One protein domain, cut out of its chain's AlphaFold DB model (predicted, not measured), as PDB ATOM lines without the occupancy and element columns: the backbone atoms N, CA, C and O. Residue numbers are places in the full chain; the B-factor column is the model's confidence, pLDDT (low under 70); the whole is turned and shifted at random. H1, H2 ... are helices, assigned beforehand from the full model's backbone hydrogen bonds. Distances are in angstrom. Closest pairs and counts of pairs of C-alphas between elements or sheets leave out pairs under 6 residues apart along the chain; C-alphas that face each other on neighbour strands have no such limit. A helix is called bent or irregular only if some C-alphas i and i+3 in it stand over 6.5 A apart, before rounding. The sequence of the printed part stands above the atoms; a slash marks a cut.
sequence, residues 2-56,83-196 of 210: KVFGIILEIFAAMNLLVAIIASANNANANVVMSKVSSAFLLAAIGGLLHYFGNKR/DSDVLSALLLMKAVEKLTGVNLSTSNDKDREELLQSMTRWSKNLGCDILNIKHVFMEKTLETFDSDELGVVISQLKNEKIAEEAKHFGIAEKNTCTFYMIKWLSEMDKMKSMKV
ATOM      1  N   LYS A   2     -34.928 -49.372 -51.215       34.91
ATOM      2  CA  LYS A   2     -35.794 -48.249 -50.763       34.91
ATOM      3  C   LYS A   2     -35.023 -47.074 -50.138       34.91
ATOM      4  O   LYS A   2     -35.246 -45.932 -50.501       34.91
ATOM      5  N   VAL A   3     -34.056 -47.374 -49.271       41.16
ATOM      6  CA  VAL A   3     -33.243 -46.358 -48.575       41.16
ATOM      7  C   VAL A   3     -32.390 -45.523 -49.547       41.16
ATOM      8  O   VAL A   3     -32.176 -44.346 -49.309       41.16
ATOM      9  N   PHE A   4     -31.960 -46.092 -50.678       45.47
ATOM     10  CA  PHE A   4     -31.064 -45.422 -51.629       45.47
ATOM     11  C   PHE A   4     -31.785 -44.417 -52.541       45.47
ATOM     12  O   PHE A   4     -31.250 -43.342 -52.784       45.47
ATOM     13  N   GLY A   5     -33.007 -44.725 -52.993       48.69
ATOM     14  CA  GLY A   5     -33.841 -43.759 -53.724       48.69
ATOM     15  C   GLY A   5     -34.225 -42.562 -52.854       48.69
ATOM     16  O   GLY A   5     -34.117 -41.424 -53.292       48.69
ATOM     17  N   ILE A   6     -34.543 -42.826 -51.582       49.28
ATOM     18  CA  ILE A   6     -34.855 -41.790 -50.589       49.28
ATOM     19  C   ILE A   6     -33.631 -40.903 -50.311       49.28
ATOM     20  O   ILE A   6     -33.763 -39.688 -50.253       49.28
ATOM     21  N   ILE A   7     -32.425 -41.471 -50.185       50.75
ATOM     22  CA  ILE A   7     -31.194 -40.675 -50.015       50.75
ATOM     23  C   ILE A   7     -30.944 -39.781 -51.240       50.75
ATOM     24  O   ILE A   7     -30.586 -38.618 -51.076       50.75
ATOM     25  N   LEU A   8     -31.175 -40.276 -52.460       52.09
ATOM     26  CA  LEU A   8     -31.029 -39.481 -53.685       52.09
ATOM     27  C   LEU A   8     -32.080 -38.366 -53.796       52.09
ATOM     28  O   LEU A   8     -31.728 -37.255 -54.184       52.09
ATOM     29  N   GLU A   9     -33.330 -38.617 -53.397       56.88
ATOM     30  CA  GLU A   9     -34.365 -37.577 -53.279       56.88
ATOM     31  C   GLU A   9     -33.998 -36.521 -52.229       56.88
ATOM     32  O   GLU A   9     -34.169 -35.329 -52.477       56.88
ATOM     33  N   ILE A  10     -33.425 -36.928 -51.090       56.22
ATOM     34  CA  ILE A  10     -32.927 -35.998 -50.063       56.22
ATOM     35  C   ILE A  10     -31.790 -35.134 -50.628       56.22
ATOM     36  O   ILE A  10     -31.773 -33.924 -50.412       56.22
ATOM     37  N   PHE A  11     -30.868 -35.712 -51.401       53.38
ATOM     38  CA  PHE A  11     -29.791 -34.960 -52.053       53.38
ATOM     39  C   PHE A  11     -30.291 -34.042 -53.179       53.38
ATOM     40  O   PHE A  11     -29.760 -32.940 -53.342       53.38
ATOM     41  N   ALA A  12     -31.314 -34.446 -53.935       57.69
ATOM     42  CA  ALA A  12     -31.985 -33.584 -54.906       57.69
ATOM     43  C   ALA A  12     -32.665 -32.397 -54.203       57.69
ATOM     44  O   ALA A  12     -32.463 -31.249 -54.597       57.69
ATOM     45  N   ALA A  13     -33.376 -32.655 -53.101       56.34
ATOM     46  CA  ALA A  13     -34.000 -31.622 -52.281       56.34
ATOM     47  C   ALA A  13     -32.965 -30.669 -51.658       56.34
ATOM     48  O   ALA A  13     -33.178 -29.460 -51.657       56.34
ATOM     49  N   MET A  14     -31.818 -31.176 -51.192       56.28
ATOM     50  CA  MET A  14     -30.735 -30.332 -50.674       56.28
ATOM     51  C   MET A  14     -30.076 -29.480 -51.765       56.28
ATOM     52  O   MET A  14     -29.811 -28.305 -51.524       56.28
ATOM     53  N   ASN A  15     -29.838 -30.017 -52.967       55.22
ATOM     54  CA  ASN A  15     -29.302 -29.221 -54.080       55.22
ATOM     55  C   ASN A  15     -30.295 -28.148 -54.550       55.22
ATOM     56  O   ASN A  15     -29.883 -27.022 -54.832       55.22
ATOM     57  N   LEU A  16     -31.595 -28.455 -54.539       60.31
ATOM     58  CA  LEU A  16     -32.652 -27.484 -54.809       60.31
ATOM     59  C   LEU A  16     -32.708 -26.395 -53.724       60.31
ATOM     60  O   LEU A  16     -32.806 -25.213 -54.043       60.31
ATOM     61  N   LEU A  17     -32.569 -26.764 -52.448       58.78
ATOM     62  CA  LEU A  17     -32.521 -25.819 -51.328       58.78
ATOM     63  C   LEU A  17     -31.308 -24.879 -51.430       58.78
ATOM     64  O   LEU A  17     -31.437 -23.672 -51.238       58.78
ATOM     65  N   VAL A  18     -30.138 -25.413 -51.795       60.97
ATOM     66  CA  VAL A  18     -28.922 -24.621 -52.045       60.97
ATOM     67  C   VAL A  18     -29.120 -23.667 -53.222       60.97
ATOM     68  O   VAL A  18     -28.687 -22.519 -53.141       60.97
ATOM     69  N   ALA A  19     -29.810 -24.090 -54.285       56.62
ATOM     70  CA  ALA A  19     -30.140 -23.217 -55.408       56.62
ATOM     71  C   ALA A  19     -31.081 -22.070 -55.002       56.62
ATOM     72  O   ALA A  19     -30.854 -20.928 -55.395       56.62
ATOM     73  N   ILE A  20     -32.088 -22.349 -54.168       62.88
ATOM     74  CA  ILE A  20     -33.020 -21.338 -53.642       62.88
ATOM     75  C   ILE A  20     -32.276 -20.318 -52.768       62.88
ATOM     76  O   ILE A  20     -32.454 -19.115 -52.944       62.88
ATOM     77  N   ILE A  21     -31.395 -20.775 -51.870       65.50
ATOM     78  CA  ILE A  21     -30.589 -19.893 -51.007       65.50
ATOM     79  C   ILE A  21     -29.602 -19.058 -51.837       65.50
ATOM     80  O   ILE A  21     -29.437 -17.865 -51.592       65.50
ATOM     81  N   ALA A  22     -28.961 -19.658 -52.843       62.06
ATOM     82  CA  ALA A  22     -28.060 -18.954 -53.749       62.06
ATOM     83  C   ALA A  22     -28.807 -17.889 -54.575       62.06
ATOM     84  O   ALA A  22     -28.333 -16.761 -54.693       62.06
ATOM     85  N   SER A  23     -30.007 -18.210 -55.067       59.66
ATOM     86  CA  SER A  23     -30.871 -17.264 -55.778       59.66
ATOM     87  C   SER A  23     -31.336 -16.112 -54.883       59.66
ATOM     88  O   SER A  23     -31.375 -14.974 -55.340       59.66
ATOM     89  N   ALA A  24     -31.665 -16.379 -53.617       68.44
ATOM     90  CA  ALA A  24     -32.089 -15.355 -52.659       68.44
ATOM     91  C   ALA A  24     -30.955 -14.387 -52.271       68.44
ATOM     92  O   ALA A  24     -31.215 -13.242 -51.911       68.44
ATOM     93  N   ASN A  25     -29.700 -14.829 -52.390       72.94
ATOM     94  CA  ASN A  25     -28.508 -14.041 -52.078       72.94
ATOM     95  C   ASN A  25     -27.866 -13.376 -53.315       72.94
ATOM     96  O   ASN A  25     -26.713 -12.954 -53.239       72.94
ATOM     97  N   ASN A  26     -28.575 -13.289 -54.454       69.56
ATOM     98  CA  ASN A  26     -28.051 -12.771 -55.732       69.56
ATOM     99  C   ASN A  26     -26.741 -13.450 -56.184       69.56
ATOM    100  O   ASN A  26     -25.870 -12.823 -56.795       69.56
ATOM    101  N   ALA A  27     -26.578 -14.742 -55.886       60.12
ATOM    102  CA  ALA A  27     -25.453 -15.506 -56.401       60.12
ATOM    103  C   ALA A  27     -25.548 -15.650 -57.927       60.12
ATOM    104  O   ALA A  27     -26.626 -15.598 -58.517       60.12
ATOM    105  N   ASN A  28     -24.396 -15.859 -58.567       66.56
ATOM    106  CA  ASN A  28     -24.284 -15.975 -60.018       66.56
ATOM    107  C   ASN A  28     -25.290 -16.997 -60.584       66.56
ATOM    108  O   ASN A  28     -25.330 -18.148 -60.141       66.56
ATOM    109  N   ALA A  29     -26.061 -16.578 -61.592       52.34
ATOM    110  CA  ALA A  29     -27.087 -17.385 -62.246       52.34
ATOM    111  C   ALA A  29     -26.557 -18.742 -62.742       52.34
ATOM    112  O   ALA A  29     -27.261 -19.741 -62.630       52.34
ATOM    113  N   ASN A  30     -25.291 -18.821 -63.172       48.84
ATOM    114  CA  ASN A  30     -24.666 -20.090 -63.563       48.84
ATOM    115  C   ASN A  30     -24.546 -21.086 -62.398       48.84
ATOM    116  O   ASN A  30     -24.698 -22.292 -62.589       48.84
ATOM    117  N   VAL A  31     -24.295 -20.600 -61.181       53.94
ATOM    118  CA  VAL A  31     -24.183 -21.445 -59.982       53.94
ATOM    119  C   VAL A  31     -25.565 -21.935 -59.554       53.94
ATOM    120  O   VAL A  31     -25.721 -23.103 -59.206       53.94
ATOM    121  N   VAL A  32     -26.578 -21.070 -59.640       48.66
ATOM    122  CA  VAL A  32     -27.977 -21.419 -59.354       48.66
ATOM    123  C   VAL A  32     -28.480 -22.461 -60.355       48.66
ATOM    124  O   VAL A  32     -28.977 -23.510 -59.955       48.66
ATOM    125  N   MET A  33     -28.276 -22.225 -61.650       49.06
ATOM    126  CA  MET A  33     -28.755 -23.100 -62.719       49.06
ATOM    127  C   MET A  33     -28.053 -24.463 -62.715       49.06
ATOM    128  O   MET A  33     -28.707 -25.489 -62.885       49.06
ATOM    129  N   SER A  34     -26.754 -24.501 -62.397       49.97
ATOM    130  CA  SER A  34     -26.010 -25.752 -62.206       49.97
ATOM    131  C   SER A  34     -26.560 -26.596 -61.046       49.97
ATOM    132  O   SER A  34     -26.656 -27.817 -61.166       49.97
ATOM    133  N   LYS A  35     -26.972 -25.961 -59.938       51.53
ATOM    134  CA  LYS A  35     -27.557 -26.647 -58.770       51.53
ATOM    135  C   LYS A  35     -29.003 -27.095 -58.995       51.53
ATOM    136  O   LYS A  35     -29.401 -28.136 -58.478       51.53
ATOM    137  N   VAL A  36     -29.774 -26.349 -59.787       50.97
ATOM    138  CA  VAL A  36     -31.119 -26.758 -60.223       50.97
ATOM    139  C   VAL A  36     -31.026 -27.948 -61.178       50.97
ATOM    140  O   VAL A  36     -31.680 -28.961 -60.950       50.97
ATOM    141  N   SER A  37     -30.161 -27.876 -62.192       48.06
ATOM    142  CA  SER A  37     -29.944 -28.967 -63.149       48.06
ATOM    143  C   SER A  37     -29.461 -30.249 -62.456       48.06
ATOM    144  O   SER A  37     -30.009 -31.323 -62.696       48.06
ATOM    145  N   SER A  38     -28.534 -30.153 -61.491       50.84
ATOM    146  CA  SER A  38     -28.098 -31.322 -60.713       50.84
ATOM    147  C   SER A  38     -29.198 -31.896 -59.811       50.84
ATOM    148  O   SER A  38     -29.281 -33.115 -59.657       50.84
ATOM    149  N   ALA A  39     -30.069 -31.055 -59.243       52.75
ATOM    150  CA  ALA A  39     -31.230 -31.503 -58.475       52.75
ATOM    151  C   ALA A  39     -32.234 -32.261 -59.356       52.75
ATOM    152  O   ALA A  39     -32.692 -33.335 -58.966       52.75
ATOM    153  N   PHE A  40     -32.517 -31.762 -60.562       50.91
ATOM    154  CA  PHE A  40     -33.364 -32.457 -61.534       50.91
ATOM    155  C   PHE A  40     -32.723 -33.757 -62.034       50.91
ATOM    156  O   PHE A  40     -33.417 -34.764 -62.150       50.91
ATOM    157  N   LEU A  41     -31.401 -33.787 -62.231       55.59
ATOM    158  CA  LEU A  41     -30.657 -34.987 -62.619       55.59
ATOM    159  C   LEU A  41     -30.720 -36.078 -61.540       55.59
ATOM    160  O   LEU A  41     -31.005 -37.240 -61.829       55.59
ATOM    161  N   LEU A  42     -30.484 -35.706 -60.282       55.84
ATOM    162  CA  LEU A  42     -30.558 -36.615 -59.137       55.84
ATOM    163  C   LEU A  42     -31.993 -37.077 -58.877       55.84
ATOM    164  O   LEU A  42     -32.187 -38.233 -58.511       55.84
ATOM    165  N   ALA A  43     -32.989 -36.221 -59.115       52.09
ATOM    166  CA  ALA A  43     -34.399 -36.585 -59.035       52.09
ATOM    167  C   ALA A  43     -34.823 -37.517 -60.182       52.09
ATOM    168  O   ALA A  43     -35.561 -38.468 -59.945       52.09
ATOM    169  N   ALA A  44     -34.326 -37.313 -61.404       53.53
ATOM    170  CA  ALA A  44     -34.622 -38.173 -62.546       53.53
ATOM    171  C   ALA A  44     -33.945 -39.543 -62.405       53.53
ATOM    172  O   ALA A  44     -34.608 -40.571 -62.506       53.53
ATOM    173  N   ILE A  45     -32.647 -39.575 -62.086       54.50
ATOM    174  CA  ILE A  45     -31.883 -40.812 -61.866       54.50
ATOM    175  C   ILE A  45     -32.378 -41.517 -60.595       54.50
ATOM    176  O   ILE A  45     -32.657 -42.714 -60.619       54.50
ATOM    177  N   GLY A  46     -32.558 -40.779 -59.499       55.31
ATOM    178  CA  GLY A  46     -33.078 -41.281 -58.229       55.31
ATOM    179  C   GLY A  46     -34.518 -41.774 -58.324       55.31
ATOM    180  O   GLY A  46     -34.815 -42.846 -57.805       55.31
ATOM    181  N   GLY A  47     -35.388 -41.069 -59.049       52.78
ATOM    182  CA  GLY A  47     -36.763 -41.476 -59.334       52.78
ATOM    183  C   GLY A  47     -36.828 -42.735 -60.196       52.78
ATOM    184  O   GLY A  47     -37.605 -43.643 -59.898       52.78
ATOM    185  N   LEU A  48     -35.943 -42.857 -61.191       47.81
ATOM    186  CA  LEU A  48     -35.803 -44.071 -61.993       47.81
ATOM    187  C   LEU A  48     -35.350 -45.249 -61.105       47.81
ATOM    188  O   LEU A  48     -36.002 -46.291 -61.074       47.81
ATOM    189  N   LEU A  49     -34.312 -45.061 -60.282       47.81
ATOM    190  CA  LEU A  49     -33.818 -46.053 -59.313       47.81
ATOM    191  C   LEU A  49     -34.840 -46.408 -58.211       47.81
ATOM    192  O   LEU A  49     -34.926 -47.570 -57.804       47.81
ATOM    193  N   HIS A  50     -35.639 -45.451 -57.736       49.69
ATOM    194  CA  HIS A  50     -36.690 -45.660 -56.737       49.69
ATOM    195  C   HIS A  50     -37.873 -46.443 -57.323       49.69
ATOM    196  O   HIS A  50     -38.325 -47.423 -56.721       49.69
ATOM    197  N   TYR A  51     -38.304 -46.094 -58.540       44.06
ATOM    198  CA  TYR A  51     -39.288 -46.853 -59.312       44.06
ATOM    199  C   TYR A  51     -38.839 -48.314 -59.521       44.06
ATOM    200  O   TYR A  51     -39.639 -49.241 -59.354       44.06
ATOM    201  N   PHE A  52     -37.538 -48.550 -59.755       48.88
ATOM    202  CA  PHE A  52     -36.948 -49.895 -59.857       48.88
ATOM    203  C   PHE A  52     -36.827 -50.652 -58.520       48.88
ATOM    204  O   PHE A  52     -36.766 -51.882 -58.513       48.88
ATOM    205  N   GLY A  53     -36.844 -49.967 -57.375       40.22
ATOM    206  CA  GLY A  53     -36.757 -50.593 -56.051       40.22
ATOM    207  C   GLY A  53     -38.091 -51.086 -55.474       40.22
ATOM    208  O   GLY A  53     -38.092 -51.951 -54.592       40.22
ATOM    209  N   ASN A  54     -39.228 -50.551 -55.937       41.84
ATOM    210  CA  ASN A  54     -40.529 -50.771 -55.291       41.84
ATOM    211  C   ASN A  54     -41.390 -51.890 -55.918       41.84
ATOM    212  O   ASN A  54     -42.269 -52.434 -55.246       41.84
ATOM    213  N   LYS A  55     -41.106 -52.341 -57.150       44.84
ATOM    214  CA  LYS A  55     -41.893 -53.413 -57.805       44.84
ATOM    215  C   LYS A  55     -41.688 -54.823 -57.237       44.84
ATOM    216  O   LYS A  55     -42.362 -55.754 -57.662       44.84
ATOM    217  N   ARG A  56     -40.828 -55.003 -56.229       42.69
ATOM    218  CA  ARG A  56     -40.626 -56.307 -55.574       42.69
ATOM    219  C   ARG A  56     -41.661 -56.638 -54.484       42.69
ATOM    220  O   ARG A  56     -41.655 -57.763 -53.995       42.69
ATOM    221  N   ASP A  83     -27.223 -78.518 -71.848       55.94
ATOM    222  CA  ASP A  83     -27.008 -77.844 -73.140       55.94
ATOM    223  C   ASP A  83     -27.750 -76.507 -73.263       55.94
ATOM    224  O   ASP A  83     -27.223 -75.552 -73.832       55.94
ATOM    225  N   SER A  84     -28.952 -76.397 -72.685       61.56
ATOM    226  CA  SER A  84     -29.768 -75.175 -72.765       61.56
ATOM    227  C   SER A  84     -29.202 -74.039 -71.909       61.56
ATOM    228  O   SER A  84     -29.163 -72.886 -72.348       61.56
ATOM    229  N   ASP A  85     -28.722 -74.352 -70.705       71.62
ATOM    230  CA  ASP A  85     -28.147 -73.358 -69.793       71.62
ATOM    231  C   ASP A  85     -26.773 -72.886 -70.282       71.62
ATOM    232  O   ASP A  85     -26.471 -71.690 -70.240       71.62
ATOM    233  N   VAL A  86     -25.970 -73.798 -70.842       77.25
ATOM    234  CA  VAL A  86     -24.685 -73.463 -71.473       77.25
ATOM    235  C   VAL A  86     -24.898 -72.613 -72.726       77.25
ATOM    236  O   VAL A  86     -24.203 -71.612 -72.907       77.25
ATOM    237  N   LEU A  87     -25.885 -72.943 -73.564       77.06
ATOM    238  CA  LEU A  87     -26.223 -72.139 -74.740       77.06
ATOM    239  C   LEU A  87     -26.715 -70.740 -74.345       77.06
ATOM    240  O   LEU A  87     -26.289 -69.750 -74.936       77.06
ATOM    241  N   SER A  88     -27.556 -70.642 -73.315       80.31
ATOM    242  CA  SER A  88     -28.072 -69.365 -72.806       80.31
ATOM    243  C   SER A  88     -26.956 -68.484 -72.241       80.31
ATOM    244  O   SER A  88     -26.888 -67.293 -72.549       80.31
ATOM    245  N   ALA A  89     -26.030 -69.070 -71.477       83.25
ATOM    246  CA  ALA A  89     -24.851 -68.371 -70.976       83.25
ATOM    247  C   ALA A  89     -23.923 -67.915 -72.115       83.25
ATOM    248  O   ALA A  89     -23.425 -66.788 -72.102       83.25
ATOM    249  N   LEU A  90     -23.730 -68.752 -73.141       87.81
ATOM    250  CA  LEU A  90     -22.930 -68.412 -74.319       87.81
ATOM    251  C   LEU A  90     -23.547 -67.260 -75.124       87.81
ATOM    252  O   LEU A  90     -22.831 -66.356 -75.557       87.81
ATOM    253  N   LEU A  91     -24.869 -67.273 -75.313       89.38
ATOM    254  CA  LEU A  91     -25.599 -66.195 -75.982       89.38
ATOM    255  C   LEU A  91     -25.502 -64.883 -75.199       89.38
ATOM    256  O   LEU A  91     -25.246 -63.836 -75.795       89.38
ATOM    257  N   LEU A  92     -25.640 -64.948 -73.874       90.19
ATOM    258  CA  LEU A  92     -25.475 -63.800 -72.988       90.19
ATOM    259  C   LEU A  92     -24.067 -63.200 -73.102       90.19
ATOM    260  O   LEU A  92     -23.933 -61.990 -73.289       90.19
ATOM    261  N   MET A  93     -23.026 -64.037 -73.049       91.75
ATOM    262  CA  MET A  93     -21.641 -63.592 -73.226       91.75
ATOM    263  C   MET A  93     -21.449 -62.891 -74.563       91.75
ATOM    264  O   MET A  93     -21.022 -61.741 -74.576       91.75
ATOM    265  N   LYS A  94     -21.853 -63.516 -75.674       93.25
ATOM    266  CA  LYS A  94     -21.733 -62.905 -77.005       93.25
ATOM    267  C   LYS A  94     -22.487 -61.579 -77.117       93.25
ATOM    268  O   LYS A  94     -22.007 -60.654 -77.770       93.25
ATOM    269  N   ALA A  95     -23.659 -61.466 -76.491       91.56
ATOM    270  CA  ALA A  95     -24.426 -60.225 -76.483       91.56
ATOM    271  C   ALA A  95     -23.699 -59.109 -75.719       91.56
ATOM    272  O   ALA A  95     -23.619 -57.980 -76.205       91.56
ATOM    273  N   VAL A  96     -23.128 -59.427 -74.555       91.69
ATOM    274  CA  VAL A  96     -22.352 -58.470 -73.757       91.69
ATOM    275  C   VAL A  96     -21.044 -58.094 -74.452       91.69
ATOM    276  O   VAL A  96     -20.725 -56.907 -74.504       91.69
ATOM    277  N   GLU A  97     -20.326 -59.045 -75.055       94.06
ATOM    278  CA  GLU A  97     -19.130 -58.771 -75.868       94.06
ATOM    279  C   GLU A  97     -19.454 -57.808 -77.012       94.06
ATOM    280  O   GLU A  97     -18.781 -56.793 -77.187       94.06
ATOM    281  N   LYS A  98     -20.542 -58.068 -77.748       93.62
ATOM    282  CA  LYS A  98     -20.986 -57.214 -78.856       93.62
ATOM    283  C   LYS A  98     -21.390 -55.811 -78.395       93.62
ATOM    284  O   LYS A  98     -21.090 -54.842 -79.086       93.62
ATOM    285  N   LEU A  99     -22.066 -55.688 -77.251       93.38
ATOM    286  CA  LEU A  99     -22.486 -54.397 -76.696       93.38
ATOM    287  C   LEU A  99     -21.296 -53.560 -76.202       93.38
ATOM    288  O   LEU A  99     -21.241 -52.347 -76.414       93.38
ATOM    289  N   THR A 100     -20.371 -54.197 -75.488       90.81
ATOM    290  CA  THR A 100     -19.303 -53.515 -74.739       90.81
ATOM    291  C   THR A 100     -18.022 -53.335 -75.556       90.81
ATOM    292  O   THR A 100     -17.270 -52.377 -75.330       90.81
ATOM    293  N   GLY A 101     -17.791 -54.230 -76.521       91.25
ATOM    294  CA  GLY A 101     -16.539 -54.381 -77.260       91.25
ATOM    295  C   GLY A 101     -15.439 -55.093 -76.466       91.25
ATOM    296  O   GLY A 101     -14.306 -55.160 -76.936       91.25
ATOM    297  N   VAL A 102     -15.737 -55.590 -75.260       90.88
ATOM    298  CA  VAL A 102     -14.782 -56.342 -74.437       90.88
ATOM    299  C   VAL A 102     -14.800 -57.799 -74.863       90.88
ATOM    300  O   VAL A 102     -15.866 -58.395 -74.952       90.88
ATOM    301  N   ASN A 103     -13.624 -58.383 -75.084       89.75
ATOM    302  CA  ASN A 103     -13.491 -59.818 -75.299       89.75
ATOM    303  C   ASN A 103     -13.549 -60.548 -73.942       89.75
ATOM    304  O   ASN A 103     -12.606 -60.501 -73.144       89.75
ATOM    305  N   LEU A 104     -14.677 -61.201 -73.665       88.12
ATOM    306  CA  LEU A 104     -14.923 -61.930 -72.423       88.12
ATOM    307  C   LEU A 104     -14.197 -63.278 -72.398       88.12
ATOM    308  O   LEU A 104     -13.889 -63.765 -71.310       88.12
ATOM    309  N   SER A 105     -13.871 -63.853 -73.561       83.88
ATOM    310  CA  SER A 105     -13.100 -65.105 -73.645       83.88
ATOM    311  C   SER A 105     -11.665 -64.967 -73.122       83.88
ATOM    312  O   SER A 105     -11.107 -65.925 -72.595       83.88
ATOM    313  N   THR A 106     -11.087 -63.765 -73.210       83.56
ATOM    314  CA  THR A 106      -9.739 -63.446 -72.706       83.56
ATOM    315  C   THR A 106      -9.753 -62.719 -71.362       83.56
ATOM    316  O   THR A 106      -8.696 -62.421 -70.807       83.56
ATOM    317  N   SER A 107     -10.936 -62.373 -70.850       85.19
ATOM    318  CA  SER A 107     -11.087 -61.693 -69.563       85.19
ATOM    319  C   SER A 107     -10.973 -62.693 -68.413       85.19
ATOM    320  O   SER A 107     -11.381 -63.847 -68.542       85.19
ATOM    321  N   ASN A 108     -10.447 -62.252 -67.266       91.56
ATOM    322  CA  ASN A 108     -10.459 -63.098 -66.075       91.56
ATOM    323  C   ASN A 108     -11.904 -63.357 -65.611       91.56
ATOM    324  O   ASN A 108     -12.813 -62.567 -65.878       91.56
ATOM    325  N   ASP A 109     -12.103 -64.466 -64.898       90.44
ATOM    326  CA  ASP A 109     -13.436 -64.932 -64.501       90.44
ATOM    327  C   ASP A 109     -14.209 -63.899 -63.674       90.44
ATOM    328  O   ASP A 109     -15.420 -63.764 -63.836       90.44
ATOM    329  N   LYS A 110     -13.504 -63.138 -62.828       91.44
ATOM    330  CA  LYS A 110     -14.099 -62.088 -62.000       91.44
ATOM    331  C   LYS A 110     -14.634 -60.944 -62.860       91.44
ATOM    332  O   LYS A 110     -15.809 -60.616 -62.763       91.44
ATOM    333  N   ASP A 111     -13.802 -60.368 -63.722       90.06
ATOM    334  CA  ASP A 111     -14.185 -59.266 -64.608       90.06
ATOM    335  C   ASP A 111     -15.314 -59.674 -65.557       90.06
ATOM    336  O   ASP A 111     -16.244 -58.902 -65.795       90.06
ATOM    337  N   ARG A 112     -15.253 -60.909 -66.069       91.56
ATOM    338  CA  ARG A 112     -16.307 -61.472 -66.909       91.56
ATOM    339  C   ARG A 112     -17.634 -61.514 -66.161       91.56
ATOM    340  O   ARG A 112     -18.622 -60.988 -66.664       91.56
ATOM    341  N   GLU A 113     -17.655 -62.096 -64.967       90.50
ATOM    342  CA  GLU A 113     -18.872 -62.210 -64.164       90.50
ATOM    343  C   GLU A 113     -19.440 -60.834 -63.791       90.50
ATOM    344  O   GLU A 113     -20.630 -60.577 -63.971       90.50
ATOM    345  N   GLU A 114     -18.588 -59.914 -63.338       91.75
ATOM    346  CA  GLU A 114     -19.003 -58.557 -62.976       91.75
ATOM    347  C   GLU A 114     -19.652 -57.824 -64.155       91.75
ATOM    348  O   GLU A 114     -20.724 -57.229 -64.005       91.75
ATOM    349  N   LEU A 115     -19.039 -57.896 -65.341       91.50
ATOM    350  CA  LEU A 115     -19.542 -57.216 -66.530       91.50
ATOM    351  C   LEU A 115     -20.865 -57.825 -67.016       91.50
ATOM    352  O   LEU A 115     -21.803 -57.088 -67.340       91.50
ATOM    353  N   LEU A 116     -20.971 -59.158 -67.016       90.75
ATOM    354  CA  LEU A 116     -22.207 -59.870 -67.349       90.75
ATOM    355  C   LEU A 116     -23.351 -59.476 -66.411       90.75
ATOM    356  O   LEU A 116     -24.460 -59.176 -66.871       90.75
ATOM    357  N   GLN A 117     -23.088 -59.426 -65.103       87.31
ATOM    358  CA  GLN A 117     -24.082 -59.030 -64.111       87.31
ATOM    359  C   GLN A 117     -24.508 -57.576 -64.289       87.31
ATOM    360  O   GLN A 117     -25.706 -57.287 -64.268       87.31
ATOM    361  N   SER A 118     -23.563 -56.658 -64.500       81.94
ATOM    362  CA  SER A 118     -23.861 -55.244 -64.743       81.94
ATOM    363  C   SER A 118     -24.766 -55.047 -65.958       81.94
ATOM    364  O   SER A 118     -25.836 -54.449 -65.825       81.94
ATOM    365  N   MET A 119     -24.423 -55.630 -67.109       87.00
ATOM    366  CA  MET A 119     -25.233 -55.491 -68.326       87.00
ATOM    367  C   MET A 119     -26.595 -56.174 -68.207       87.00
ATOM    368  O   MET A 119     -27.603 -55.622 -68.643       87.00
ATOM    369  N   THR A 120     -26.667 -57.329 -67.541       82.31
ATOM    370  CA  THR A 120     -27.942 -58.008 -67.273       82.31
ATOM    371  C   THR A 120     -28.844 -57.177 -66.361       82.31
ATOM    372  O   THR A 120     -30.044 -57.062 -66.616       82.31
ATOM    373  N   ARG A 121     -28.290 -56.573 -65.300       83.31
ATOM    374  CA  ARG A 121     -29.037 -55.656 -64.422       83.31
ATOM    375  C   ARG A 121     -29.555 -54.459 -65.214       83.31
ATOM    376  O   ARG A 121     -30.721 -54.102 -65.074       83.31
ATOM    377  N   TRP A 122     -28.720 -53.877 -66.068       80.94
ATOM    378  CA  TRP A 122     -29.097 -52.705 -66.849       80.94
ATOM    379  C   TRP A 122     -30.182 -53.011 -67.891       80.94
ATOM    380  O   TRP A 122     -31.179 -52.294 -67.949       80.94
ATOM    381  N   SER A 123     -30.054 -54.111 -68.638       71.44
ATOM    382  CA  SER A 123     -31.077 -54.589 -69.587       71.44
ATOM    383  C   SER A 123     -32.427 -54.798 -68.902       71.44
ATOM    384  O   SER A 123     -33.438 -54.254 -69.350       71.44
ATOM    385  N   LYS A 124     -32.439 -55.499 -67.759       74.81
ATOM    386  CA  LYS A 124     -33.659 -55.716 -66.968       74.81
ATOM    387  C   LYS A 124     -34.279 -54.404 -66.488       74.81
ATOM    388  O   LYS A 124     -35.499 -54.281 -66.509       74.81
ATOM    389  N   ASN A 125     -33.463 -53.425 -66.096       65.12
ATOM    390  CA  ASN A 125     -33.949 -52.111 -65.667       65.12
ATOM    391  C   ASN A 125     -34.549 -51.311 -66.829       65.12
ATOM    392  O   ASN A 125     -35.587 -50.678 -66.676       65.12
ATOM    393  N   LEU A 126     -33.928 -51.348 -68.005       68.12
ATOM    394  CA  LEU A 126     -34.464 -50.668 -69.183       68.12
ATOM    395  C   LEU A 126     -35.669 -51.395 -69.798       68.12
ATOM    396  O   LEU A 126     -36.385 -50.790 -70.590       68.12
ATOM    397  N   GLY A 127     -35.894 -52.663 -69.439       72.38
ATOM    398  CA  GLY A 127     -36.923 -53.501 -70.054       72.38
ATOM    399  C   GLY A 127     -36.615 -53.814 -71.518       72.38
ATOM    400  O   GLY A 127     -37.532 -53.935 -72.321       72.38
ATOM    401  N   CYS A 128     -35.331 -53.896 -71.874       71.81
ATOM    402  CA  CYS A 128     -34.878 -54.126 -73.244       71.81
ATOM    403  C   CYS A 128     -33.797 -55.206 -73.288       71.81
ATOM    404  O   CYS A 128     -33.135 -55.466 -72.282       71.81
ATOM    405  N   ASP A 129     -33.587 -55.810 -74.452       85.62
ATOM    406  CA  ASP A 129     -32.487 -56.753 -74.656       85.62
ATOM    407  C   ASP A 129     -31.125 -56.082 -74.461       85.62
ATOM    408  O   ASP A 129     -30.948 -54.898 -74.752       85.62
ATOM    409  N   ILE A 130     -30.124 -56.856 -74.033       86.94
ATOM    410  CA  ILE A 130     -28.760 -56.356 -73.795       86.94
ATOM    411  C   ILE A 130     -28.206 -55.614 -75.013       86.94
ATOM    412  O   ILE A 130     -27.648 -54.529 -74.872       86.94
ATOM    413  N   LEU A 131     -28.426 -56.139 -76.219       91.75
ATOM    414  CA  LEU A 131     -27.963 -55.503 -77.455       91.75
ATOM    415  C   LEU A 131     -28.584 -54.118 -77.703       91.75
ATOM    416  O   LEU A 131     -27.975 -53.301 -78.390       91.75
ATOM    417  N   ASN A 132     -29.748 -53.838 -77.115       83.56
ATOM    418  CA  ASN A 132     -30.488 -52.591 -77.289       83.56
ATOM    419  C   ASN A 132     -30.215 -51.562 -76.182       83.56
ATOM    420  O   ASN A 132     -30.643 -50.417 -76.320       83.56
ATOM    421  N   ILE A 133     -29.464 -51.918 -75.128       82.81
ATOM    422  CA  ILE A 133     -29.146 -51.009 -74.011       82.81
ATOM    423  C   ILE A 133     -28.578 -49.685 -74.526       82.81
ATOM    424  O   ILE A 133     -29.071 -48.624 -74.145       82.81
ATOM    425  N   LYS A 134     -27.560 -49.738 -75.401       87.62
ATOM    426  CA  LYS A 134     -26.908 -48.527 -75.922       87.62
ATOM    427  C   LYS A 134     -27.913 -47.643 -76.651       87.62
ATOM    428  O   LYS A 134     -27.956 -46.452 -76.386       87.62
ATOM    429  N   HIS A 135     -28.735 -48.219 -77.527       83.81
ATOM    430  CA  HIS A 135     -29.736 -47.466 -78.279       83.81
ATOM    431  C   HIS A 135     -30.732 -46.767 -77.347       83.81
ATOM    432  O   HIS A 135     -30.828 -45.545 -77.367       83.81
ATOM    433  N   VAL A 136     -31.401 -47.532 -76.478       74.00
ATOM    434  CA  VAL A 136     -32.435 -47.019 -75.563       74.00
ATOM    435  C   VAL A 136     -31.871 -45.956 -74.619       74.00
ATOM    436  O   VAL A 136     -32.529 -44.964 -74.322       74.00
ATOM    437  N   PHE A 137     -30.643 -46.145 -74.137       79.44
ATOM    438  CA  PHE A 137     -29.984 -45.165 -73.282       79.44
ATOM    439  C   PHE A 137     -29.654 -43.865 -74.032       79.44
ATOM    440  O   PHE A 137     -29.900 -42.779 -73.507       79.44
ATOM    441  N   MET A 138     -29.117 -43.962 -75.250       78.50
ATOM    442  CA  MET A 138     -28.747 -42.794 -76.057       78.50
ATOM    443  C   MET A 138     -29.982 -41.999 -76.488       78.50
ATOM    444  O   MET A 138     -29.968 -40.777 -76.390       78.50
ATOM    445  N   GLU A 139     -31.049 -42.682 -76.905       74.81
ATOM    446  CA  GLU A 139     -32.329 -42.075 -77.286       74.81
ATOM    447  C   GLU A 139     -32.911 -41.249 -76.134       74.81
ATOM    448  O   GLU A 139     -33.079 -40.040 -76.269       74.81
ATOM    449  N   LYS A 140     -33.058 -41.853 -74.949       68.44
ATOM    450  CA  LYS A 140     -33.548 -41.149 -73.751       68.44
ATOM    451  C   LYS A 140     -32.656 -39.987 -73.328       68.44
ATOM    452  O   LYS A 140     -33.146 -38.980 -72.828       68.44
ATOM    453  N   THR A 141     -31.343 -40.127 -73.498       65.94
ATOM    454  CA  THR A 141     -30.404 -39.041 -73.188       65.94
ATOM    455  C   THR A 141     -30.629 -37.860 -74.131       65.94
ATOM    456  O   THR A 141     -30.691 -36.731 -73.669       65.94
ATOM    457  N   LEU A 142     -30.786 -38.108 -75.433       65.75
ATOM    458  CA  LEU A 142     -31.029 -37.064 -76.430       65.75
ATOM    459  C   LEU A 142     -32.397 -36.393 -76.288       65.75
ATOM    460  O   LEU A 142     -32.522 -35.222 -76.619       65.75
ATOM    461  N   GLU A 143     -33.405 -37.116 -75.802       63.03
ATOM    462  CA  GLU A 143     -34.710 -36.538 -75.457       63.03
ATOM    463  C   GLU A 143     -34.645 -35.625 -74.224       63.03
ATOM    464  O   GLU A 143     -35.491 -34.748 -74.067       63.03
ATOM    465  N   THR A 144     -33.672 -35.850 -73.334       53.88
ATOM    466  CA  THR A 144     -33.608 -35.191 -72.019       53.88
ATOM    467  C   THR A 144     -32.592 -34.053 -71.965       53.88
ATOM    468  O   THR A 144     -32.814 -33.095 -71.232       53.88
ATOM    469  N   PHE A 145     -31.479 -34.157 -72.695       60.03
ATOM    470  CA  PHE A 145     -30.344 -33.241 -72.588       60.03
ATOM    471  C   PHE A 145     -29.978 -32.619 -73.930       60.03
ATOM    472  O   PHE A 145     -29.810 -33.316 -74.937       60.03
ATOM    473  N   ASP A 146     -29.716 -31.315 -73.894       65.12
ATOM    474  CA  ASP A 146     -29.069 -30.609 -74.991       65.12
ATOM    475  C   ASP A 146     -27.560 -30.899 -75.032       65.12
ATOM    476  O   ASP A 146     -26.947 -31.380 -74.075       65.12
ATOM    477  N   SER A 147     -26.931 -30.623 -76.180       64.50
ATOM    478  CA  SER A 147     -25.514 -30.954 -76.399       64.50
ATOM    479  C   SER A 147     -24.579 -30.286 -75.387       64.50
ATOM    480  O   SER A 147     -23.593 -30.897 -74.984       64.50
ATOM    481  N   ASP A 148     -24.905 -29.069 -74.956       64.81
ATOM    482  CA  ASP A 148     -24.063 -28.270 -74.061       64.81
ATOM    483  C   ASP A 148     -24.096 -28.788 -72.611       64.81
ATOM    484  O   ASP A 148     -23.168 -28.567 -71.831       64.81
ATOM    485  N   GLU A 149     -25.134 -29.548 -72.248       66.19
ATOM    486  CA  GLU A 149     -25.303 -30.130 -70.911       66.19
ATOM    487  C   GLU A 149     -24.580 -31.476 -70.763       66.19
ATOM    488  O   GLU A 149     -24.238 -31.906 -69.654       66.19
ATOM    489  N   LEU A 150     -24.278 -32.130 -71.887       70.31
ATOM    490  CA  LEU A 150     -23.687 -33.464 -71.929       70.31
ATOM    491  C   LEU A 150     -22.320 -33.519 -71.225       70.31
ATOM    492  O   LEU A 150     -22.029 -34.474 -70.501       70.31
ATOM    493  N   GLY A 151     -21.501 -32.471 -71.367       73.38
ATOM    494  CA  GLY A 151     -20.192 -32.372 -70.713       73.38
ATOM    495  C   GLY A 151     -20.272 -32.319 -69.180       73.38
ATOM    496  O   GLY A 151     -19.448 -32.929 -68.485       73.38
ATOM    497  N   VAL A 152     -21.297 -31.653 -68.637       72.12
ATOM    498  CA  VAL A 152     -21.547 -31.585 -67.187       72.12
ATOM    499  C   VAL A 152     -21.996 -32.949 -66.667       72.12
ATOM    500  O   VAL A 152     -21.454 -33.431 -65.667       72.12
ATOM    501  N   VAL A 153     -22.910 -33.612 -67.382       68.94
ATOM    502  CA  VAL A 153     -23.381 -34.966 -67.049       68.94
ATOM    503  C   VAL A 153     -22.220 -35.963 -67.046       68.94
ATOM    504  O   VAL A 153     -22.039 -36.699 -66.075       68.94
ATOM    505  N   ILE A 154     -21.370 -35.949 -68.080       78.19
ATOM    506  CA  ILE A 154     -20.177 -36.808 -68.156       78.19
ATOM    507  C   ILE A 154     -19.254 -36.580 -66.949       78.19
ATOM    508  O   ILE A 154     -18.740 -37.543 -66.375       78.19
ATOM    509  N   SER A 155     -19.044 -35.323 -66.556       73.62
ATOM    510  CA  SER A 155     -18.156 -34.967 -65.442       73.62
ATOM    511  C   SER A 155     -18.691 -35.462 -64.096       73.62
ATOM    512  O   SER A 155     -17.935 -36.032 -63.309       73.62
ATOM    513  N   GLN A 156     -19.993 -35.320 -63.845       71.12
ATOM    514  CA  GLN A 156     -20.623 -35.831 -62.621       71.12
ATOM    515  C   GLN A 156     -20.587 -37.359 -62.551       71.12
ATOM    516  O   GLN A 156     -20.253 -37.931 -61.510       71.12
ATOM    517  N   LEU A 157     -20.860 -38.037 -63.671       72.50
ATOM    518  CA  LEU A 157     -20.778 -39.494 -63.730       72.50
ATOM    519  C   LEU A 157     -19.356 -39.992 -63.414       72.50
ATOM    520  O   LEU A 157     -19.202 -40.947 -62.649       72.50
ATOM    521  N   LYS A 158     -18.326 -39.330 -63.965       77.25
ATOM    522  CA  LYS A 158     -16.909 -39.665 -63.732       77.25
ATOM    523  C   LYS A 158     -16.469 -39.450 -62.289       77.25
ATOM    524  O   LYS A 158     -15.769 -40.296 -61.749       77.25
ATOM    525  N   ASN A 159     -16.835 -38.322 -61.689       70.75
ATOM    526  CA  ASN A 159     -16.267 -37.925 -60.401       70.75
ATOM    527  C   ASN A 159     -16.951 -38.602 -59.211       70.75
ATOM    528  O   ASN A 159     -16.316 -38.809 -58.180       70.75
ATOM    529  N   GLU A 160     -18.235 -38.936 -59.336       69.62
ATOM    530  CA  GLU A 160     -19.032 -39.385 -58.191       69.62
ATOM    531  C   GLU A 160     -19.635 -40.772 -58.414       69.62
ATOM    532  O   GLU A 160     -19.556 -41.641 -57.546       69.62
ATOM    533  N   LYS A 161     -20.227 -41.009 -59.588       66.56
ATOM    534  CA  LYS A 161     -21.122 -42.158 -59.772       66.56
ATOM    535  C   LYS A 161     -20.412 -43.459 -60.094       66.56
ATOM    536  O   LYS A 161     -20.865 -44.507 -59.641       66.56
ATOM    537  N   ILE A 162     -19.289 -43.406 -60.805       76.12
ATOM    538  CA  ILE A 162     -18.536 -44.619 -61.139       76.12
ATOM    539  C   ILE A 162     -18.008 -45.327 -59.881       76.12
ATOM    540  O   ILE A 162     -18.225 -46.527 -59.712       76.12
ATOM    541  N   ALA A 163     -17.402 -44.570 -58.962       75.56
ATOM    542  CA  ALA A 163     -16.864 -45.088 -57.708       75.56
ATOM    543  C   ALA A 163     -17.983 -45.538 -56.752       75.56
ATOM    544  O   ALA A 163     -17.851 -46.547 -56.056       75.56
ATOM    545  N   GLU A 164     -19.110 -44.817 -56.734       70.19
ATOM    546  CA  GLU A 164     -20.286 -45.178 -55.938       70.19
ATOM    547  C   GLU A 164     -20.902 -46.508 -56.404       70.19
ATOM    548  O   GLU A 164     -21.138 -47.393 -55.576       70.19
ATOM    549  N   GLU A 165     -21.112 -46.690 -57.714       68.50
ATOM    550  CA  GLU A 165     -21.633 -47.939 -58.286       68.50
ATOM    551  C   GLU A 165     -20.675 -49.108 -58.021       68.50
ATOM    552  O   GLU A 165     -21.101 -50.161 -57.536       68.50
ATOM    553  N   ALA A 166     -19.379 -48.905 -58.280       72.62
ATOM    554  CA  ALA A 166     -18.335 -49.896 -58.037       72.62
ATOM    555  C   ALA A 166     -18.341 -50.371 -56.577       72.62
ATOM    556  O   ALA A 166     -18.384 -51.573 -56.305       72.62
ATOM    557  N   LYS A 167     -18.396 -49.432 -55.622       75.69
ATOM    558  CA  LYS A 167     -18.468 -49.739 -54.189       75.69
ATOM    559  C   LYS A 167     -19.769 -50.442 -53.805       75.69
ATOM    560  O   LYS A 167     -19.734 -51.373 -53.005       75.69
ATOM    561  N   HIS A 168     -20.908 -50.009 -54.346       72.75
ATOM    562  CA  HIS A 168     -22.218 -50.571 -54.005       72.75
ATOM    563  C   HIS A 168     -22.352 -52.037 -54.426       72.75
ATOM    564  O   HIS A 168     -22.885 -52.850 -53.671       72.75
ATOM    565  N   PHE A 169     -21.870 -52.374 -55.623       67.50
ATOM    566  CA  PHE A 169     -21.949 -53.733 -56.157       67.50
ATOM    567  C   PHE A 169     -20.694 -54.570 -55.894       67.50
ATOM    568  O   PHE A 169     -20.704 -55.762 -56.189       67.50
ATOM    569  N   GLY A 170     -19.640 -53.975 -55.328       79.44
ATOM    570  CA  GLY A 170     -18.372 -54.653 -55.066       79.44
ATOM    571  C   GLY A 170     -17.639 -55.074 -56.341       79.44
ATOM    572  O   GLY A 170     -16.997 -56.121 -56.345       79.44
ATOM    573  N   ILE A 171     -17.760 -54.284 -57.411       82.81
ATOM    574  CA  ILE A 171     -17.215 -54.576 -58.745       82.81
ATOM    575  C   ILE A 171     -16.153 -53.554 -59.148       82.81
ATOM    576  O   ILE A 171     -16.101 -52.455 -58.596       82.81
ATOM    577  N   ALA A 172     -15.314 -53.885 -60.128       89.12
ATOM    578  CA  ALA A 172     -14.364 -52.925 -60.677       89.12
ATOM    579  C   ALA A 172     -15.085 -51.797 -61.433       89.12
ATOM    580  O   ALA A 172     -16.050 -52.038 -62.159       89.12
ATOM    581  N   GLU A 173     -14.565 -50.569 -61.339       87.31
ATOM    582  CA  GLU A 173     -15.133 -49.388 -62.009       87.31
ATOM    583  C   GLU A 173     -15.340 -49.603 -63.513       87.31
ATOM    584  O   GLU A 173     -16.401 -49.283 -64.042       87.31
ATOM    585  N   LYS A 174     -14.388 -50.250 -64.192       92.12
ATOM    586  CA  LYS A 174     -14.474 -50.599 -65.623       92.12
ATOM    587  C   LYS A 174     -15.636 -51.543 -65.989       92.12
ATOM    588  O   LYS A 174     -16.014 -51.612 -67.155       92.12
ATOM    589  N   ASN A 175     -16.194 -52.266 -65.014       88.94
ATOM    590  CA  ASN A 175     -17.292 -53.221 -65.196       88.94
ATOM    591  C   ASN A 175     -18.653 -52.636 -64.772       88.94
ATOM    592  O   ASN A 175     -19.666 -53.335 -64.806       88.94
ATOM    593  N   THR A 176     -18.696 -51.367 -64.358       81.06
ATOM    594  CA  THR A 176     -19.932 -50.665 -63.979       81.06
ATOM    595  C   THR A 176     -20.740 -50.240 -65.202       81.06
ATOM    596  O   THR A 176     -20.188 -49.985 -66.270       81.06
ATOM    597  N   CYS A 177     -22.056 -50.099 -65.051       82.94
ATOM    598  CA  CYS A 177     -22.905 -49.509 -66.087       82.94
ATOM    599  C   CYS A 177     -22.498 -48.053 -66.341       82.94
ATOM    600  O   CYS A 177     -22.394 -47.633 -67.494       82.94
ATOM    601  N   THR A 178     -22.189 -47.312 -65.270       77.75
ATOM    602  CA  THR A 178     -21.753 -45.911 -65.320       77.75
ATOM    603  C   THR A 178     -20.518 -45.718 -66.198       77.75
ATOM    604  O   THR A 178     -20.475 -44.773 -66.985       77.75
ATOM    605  N   PHE A 179     -19.542 -46.629 -66.150       89.06
ATOM    606  CA  PHE A 179     -18.385 -46.577 -67.048       89.06
ATOM    607  C   PHE A 179     -18.797 -46.588 -68.527       89.06
ATOM    608  O   PHE A 179     -18.315 -45.772 -69.316       89.06
ATOM    609  N   TYR A 180     -19.733 -47.461 -68.907       87.81
ATOM    610  CA  TYR A 180     -20.227 -47.533 -70.285       87.81
ATOM    611  C   TYR A 180     -21.137 -46.361 -70.652       87.81
ATOM    612  O   TYR A 180     -21.060 -45.884 -71.783       87.81
ATOM    613  N   MET A 181     -21.925 -45.835 -69.705       84.06
ATOM    614  CA  MET A 181     -22.652 -44.574 -69.894       84.06
ATOM    615  C   MET A 181     -21.674 -43.455 -70.259       84.06
ATOM    616  O   MET A 181     -21.812 -42.840 -71.311       84.06
ATOM    617  N   ILE A 182     -20.629 -43.251 -69.453       85.94
ATOM    618  CA  ILE A 182     -19.595 -42.238 -69.699       85.94
ATOM    619  C   ILE A 182     -18.938 -42.447 -71.062       85.94
ATOM    620  O   ILE A 182     -18.783 -41.484 -71.816       85.94
ATOM    621  N   LYS A 183     -18.557 -43.691 -71.386       91.06
ATOM    622  CA  LYS A 183     -17.929 -44.045 -72.666       91.06
ATOM    623  C   LYS A 183     -18.805 -43.607 -73.840       91.06
ATOM    624  O   LYS A 183     -18.333 -42.875 -74.705       91.06
ATOM    625  N   TRP A 184     -20.073 -44.007 -73.857       89.88
ATOM    626  CA  TRP A 184     -20.974 -43.726 -74.974       89.88
ATOM    627  C   TRP A 184     -21.402 -42.258 -75.054       89.88
ATOM    628  O   TRP A 184     -21.474 -41.715 -76.153       89.88
ATOM    629  N   LEU A 185     -21.617 -41.587 -73.918       85.00
ATOM    630  CA  LEU A 185     -21.878 -40.144 -73.900       85.00
ATOM    631  C   LEU A 185     -20.667 -39.366 -74.434       85.00
ATOM    632  O   LEU A 185     -20.827 -38.453 -75.236       85.00
ATOM    633  N   SER A 186     -19.447 -39.779 -74.075       88.62
ATOM    634  CA  SER A 186     -18.215 -39.164 -74.590       88.62
ATOM    635  C   SER A 186     -18.015 -39.414 -76.092       88.62
ATOM    636  O   SER A 186     -17.488 -38.555 -76.793       88.62
ATOM    637  N   GLU A 187     -18.406 -40.586 -76.611       89.19
ATOM    638  CA  GLU A 187     -18.423 -40.862 -78.058       89.19
ATOM    639  C   GLU A 187     -19.401 -39.927 -78.786       89.19
ATOM    640  O   GLU A 187     -19.061 -39.365 -79.827       89.19
ATOM    641  N   MET A 188     -20.596 -39.729 -78.223       83.12
ATOM    642  CA  MET A 188     -21.618 -38.846 -78.782       83.12
ATOM    643  C   MET A 188     -21.164 -37.380 -78.805       83.12
ATOM    644  O   MET A 188     -21.289 -36.723 -79.838       83.12
ATOM    645  N   ASP A 189     -20.610 -36.889 -77.697       81.88
ATOM    646  CA  ASP A 189     -20.091 -35.524 -77.556       81.88
ATOM    647  C   ASP A 189     -19.005 -35.213 -78.607       81.88
ATOM    648  O   ASP A 189     -19.032 -34.196 -79.310       81.88
ATOM    649  N   LYS A 190     -18.101 -36.174 -78.837       84.12
ATOM    650  CA  LYS A 190     -17.081 -36.096 -79.895       84.12
ATOM    651  C   LYS A 190     -17.677 -36.084 -81.305       84.12
ATOM    652  O   LYS A 190     -17.245 -35.306 -82.151       84.12
ATOM    653  N   MET A 191     -18.667 -36.932 -81.587       80.12
ATOM    654  CA  MET A 191     -19.301 -36.960 -82.912       80.12
ATOM    655  C   MET A 191     -20.069 -35.671 -83.216       80.12
ATOM    656  O   MET A 191     -20.089 -35.229 -84.366       80.12
ATOM    657  N   LYS A 192     -20.701 -35.062 -82.207       70.56
ATOM    658  CA  LYS A 192     -21.406 -33.786 -82.364       70.56
ATOM    659  C   LYS A 192     -20.433 -32.627 -82.577       70.56
ATOM    660  O   LYS A 192     -20.628 -31.872 -83.525       70.56
ATOM    661  N   SER A 193     -19.351 -32.543 -81.802       67.88
ATOM    662  CA  SER A 193     -18.322 -31.509 -82.007       67.88
ATOM    663  C   SER A 193     -17.648 -31.600 -83.385       67.88
ATOM    664  O   SER A 193     -17.395 -30.571 -84.005       67.88
ATOM    665  N   MET A 194     -17.460 -32.804 -83.938       63.28
ATOM    666  CA  MET A 194     -16.975 -32.979 -85.317       63.28
ATOM    667  C   MET A 194     -17.987 -32.547 -86.390       63.28
ATOM    668  O   MET A 194     -17.588 -32.007 -87.418       63.28
ATOM    669  N   LYS A 195     -19.295 -32.752 -86.178       56.84
ATOM    670  CA  LYS A 195     -20.340 -32.326 -87.132       56.84
ATOM    671  C   LYS A 195     -20.593 -30.814 -87.134       56.84
ATOM    672  O   LYS A 195     -21.099 -30.302 -88.127       56.84
ATOM    673  N   VAL A 196     -20.237 -30.106 -86.061       49.22
ATOM    674  CA  VAL A 196     -20.339 -28.636 -85.954       49.22
ATOM    675  C   VAL A 196     -19.185 -27.915 -86.675       49.22
ATOM    676  O   VAL A 196     -19.266 -26.712 -86.910       49.22
TER     677      VAL A 196
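This is residues 2 to 56 and 83 to 196 of the 210 residues of an uncharacterized protein of Prevotella melaninogenica (UniProt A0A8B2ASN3). A long helical hairpin, H1 and H2, makes one end of the model, beside a body of partly crossed helices, H3 to H7. In that body H3, H4 and H5 meet by parts of their lengths, arm H6a of the bent helix H6 packs along H7, and H3 points away from the hairpin, its residues 83 to 88 sticking out. The printed part has 169 residues with seven named helices, H1 to H7 in order, and no named strand; the class is all helix. It is only just compact, close to loose, with a radius of gyration of the C-alphas of 18.1 A, and only just elongated, spanning 66 by 44 by 25 A.

Begin at the longest helix, H2, residues 29 to 54, which touches H1, residues 2 to 24, at the C-alphas of Ala 39 and Ala 12, their closest, 4.2 A apart. This hairpin has a shallow tilt of 16 degrees, opposite ways. H2 is close to but not clearly touching H4, residues 109 to 126: their closest C-alphas, Phe 52 and Asn 125, are 6.9 A apart. H6, residues 147 to 169, was assigned as one helix by its hydrogen bonds but is bent, C-alphas 159 and 162 being 7.1 A apart; its arms H6a, 147 to 159, and H6b, 162 to 169, stand at a steep tilt of 53 degrees. H2 and H6a are near each other, with 9 pairs of C-alphas within 10 A. H6a touches H7, residues 177 to 195, closest at the C-alphas of Ile 154 and Ile 182, 5.7 A, opposite ways at a shallow tilt of 31 degrees. H5, residues 130 to 144, touches H4 closest at the C-alphas of Ile 130 and Ser 123, 5.1 A, and H3, residues 83 to 100, closest at those of Leu 131 and Leu 99, 5.6 A. H5 is irregular, C-alphas 131 and 134 being 7.2 A apart, and so is H6a, with 148 and 151 at 6.6 A. Each O i to N i+4 pair is within hydrogen-bond range in H1, H2, H3, H4, H6b and H7, against 9 of 11 in H5 and 7 of 9 in H6a.

Find C-alpha 2 at (-35.794, -48.249, -50.763), where H1 begins its 33.2 A; H2 covers 36.7 A. H3, 25.6 A, begins at (-27.008, -77.844, -73.140). H4 covers 25.8 A, and H7, 27.3 A, ends at C-alpha 195 at (-20.340, -32.326, -87.132).

The C-alphas farthest apart, Asn 26 and Asp 83, are 67.4 A apart. Residues 57 to 82 are not printed, and C-alphas 56 and 83 are 30.9 A apart across that cut. Of the links printed whole, none is long. Mean pLDDT of the printed part is 70.9; 77 residues are under 70, among them 2 to 24 and 26 to 56.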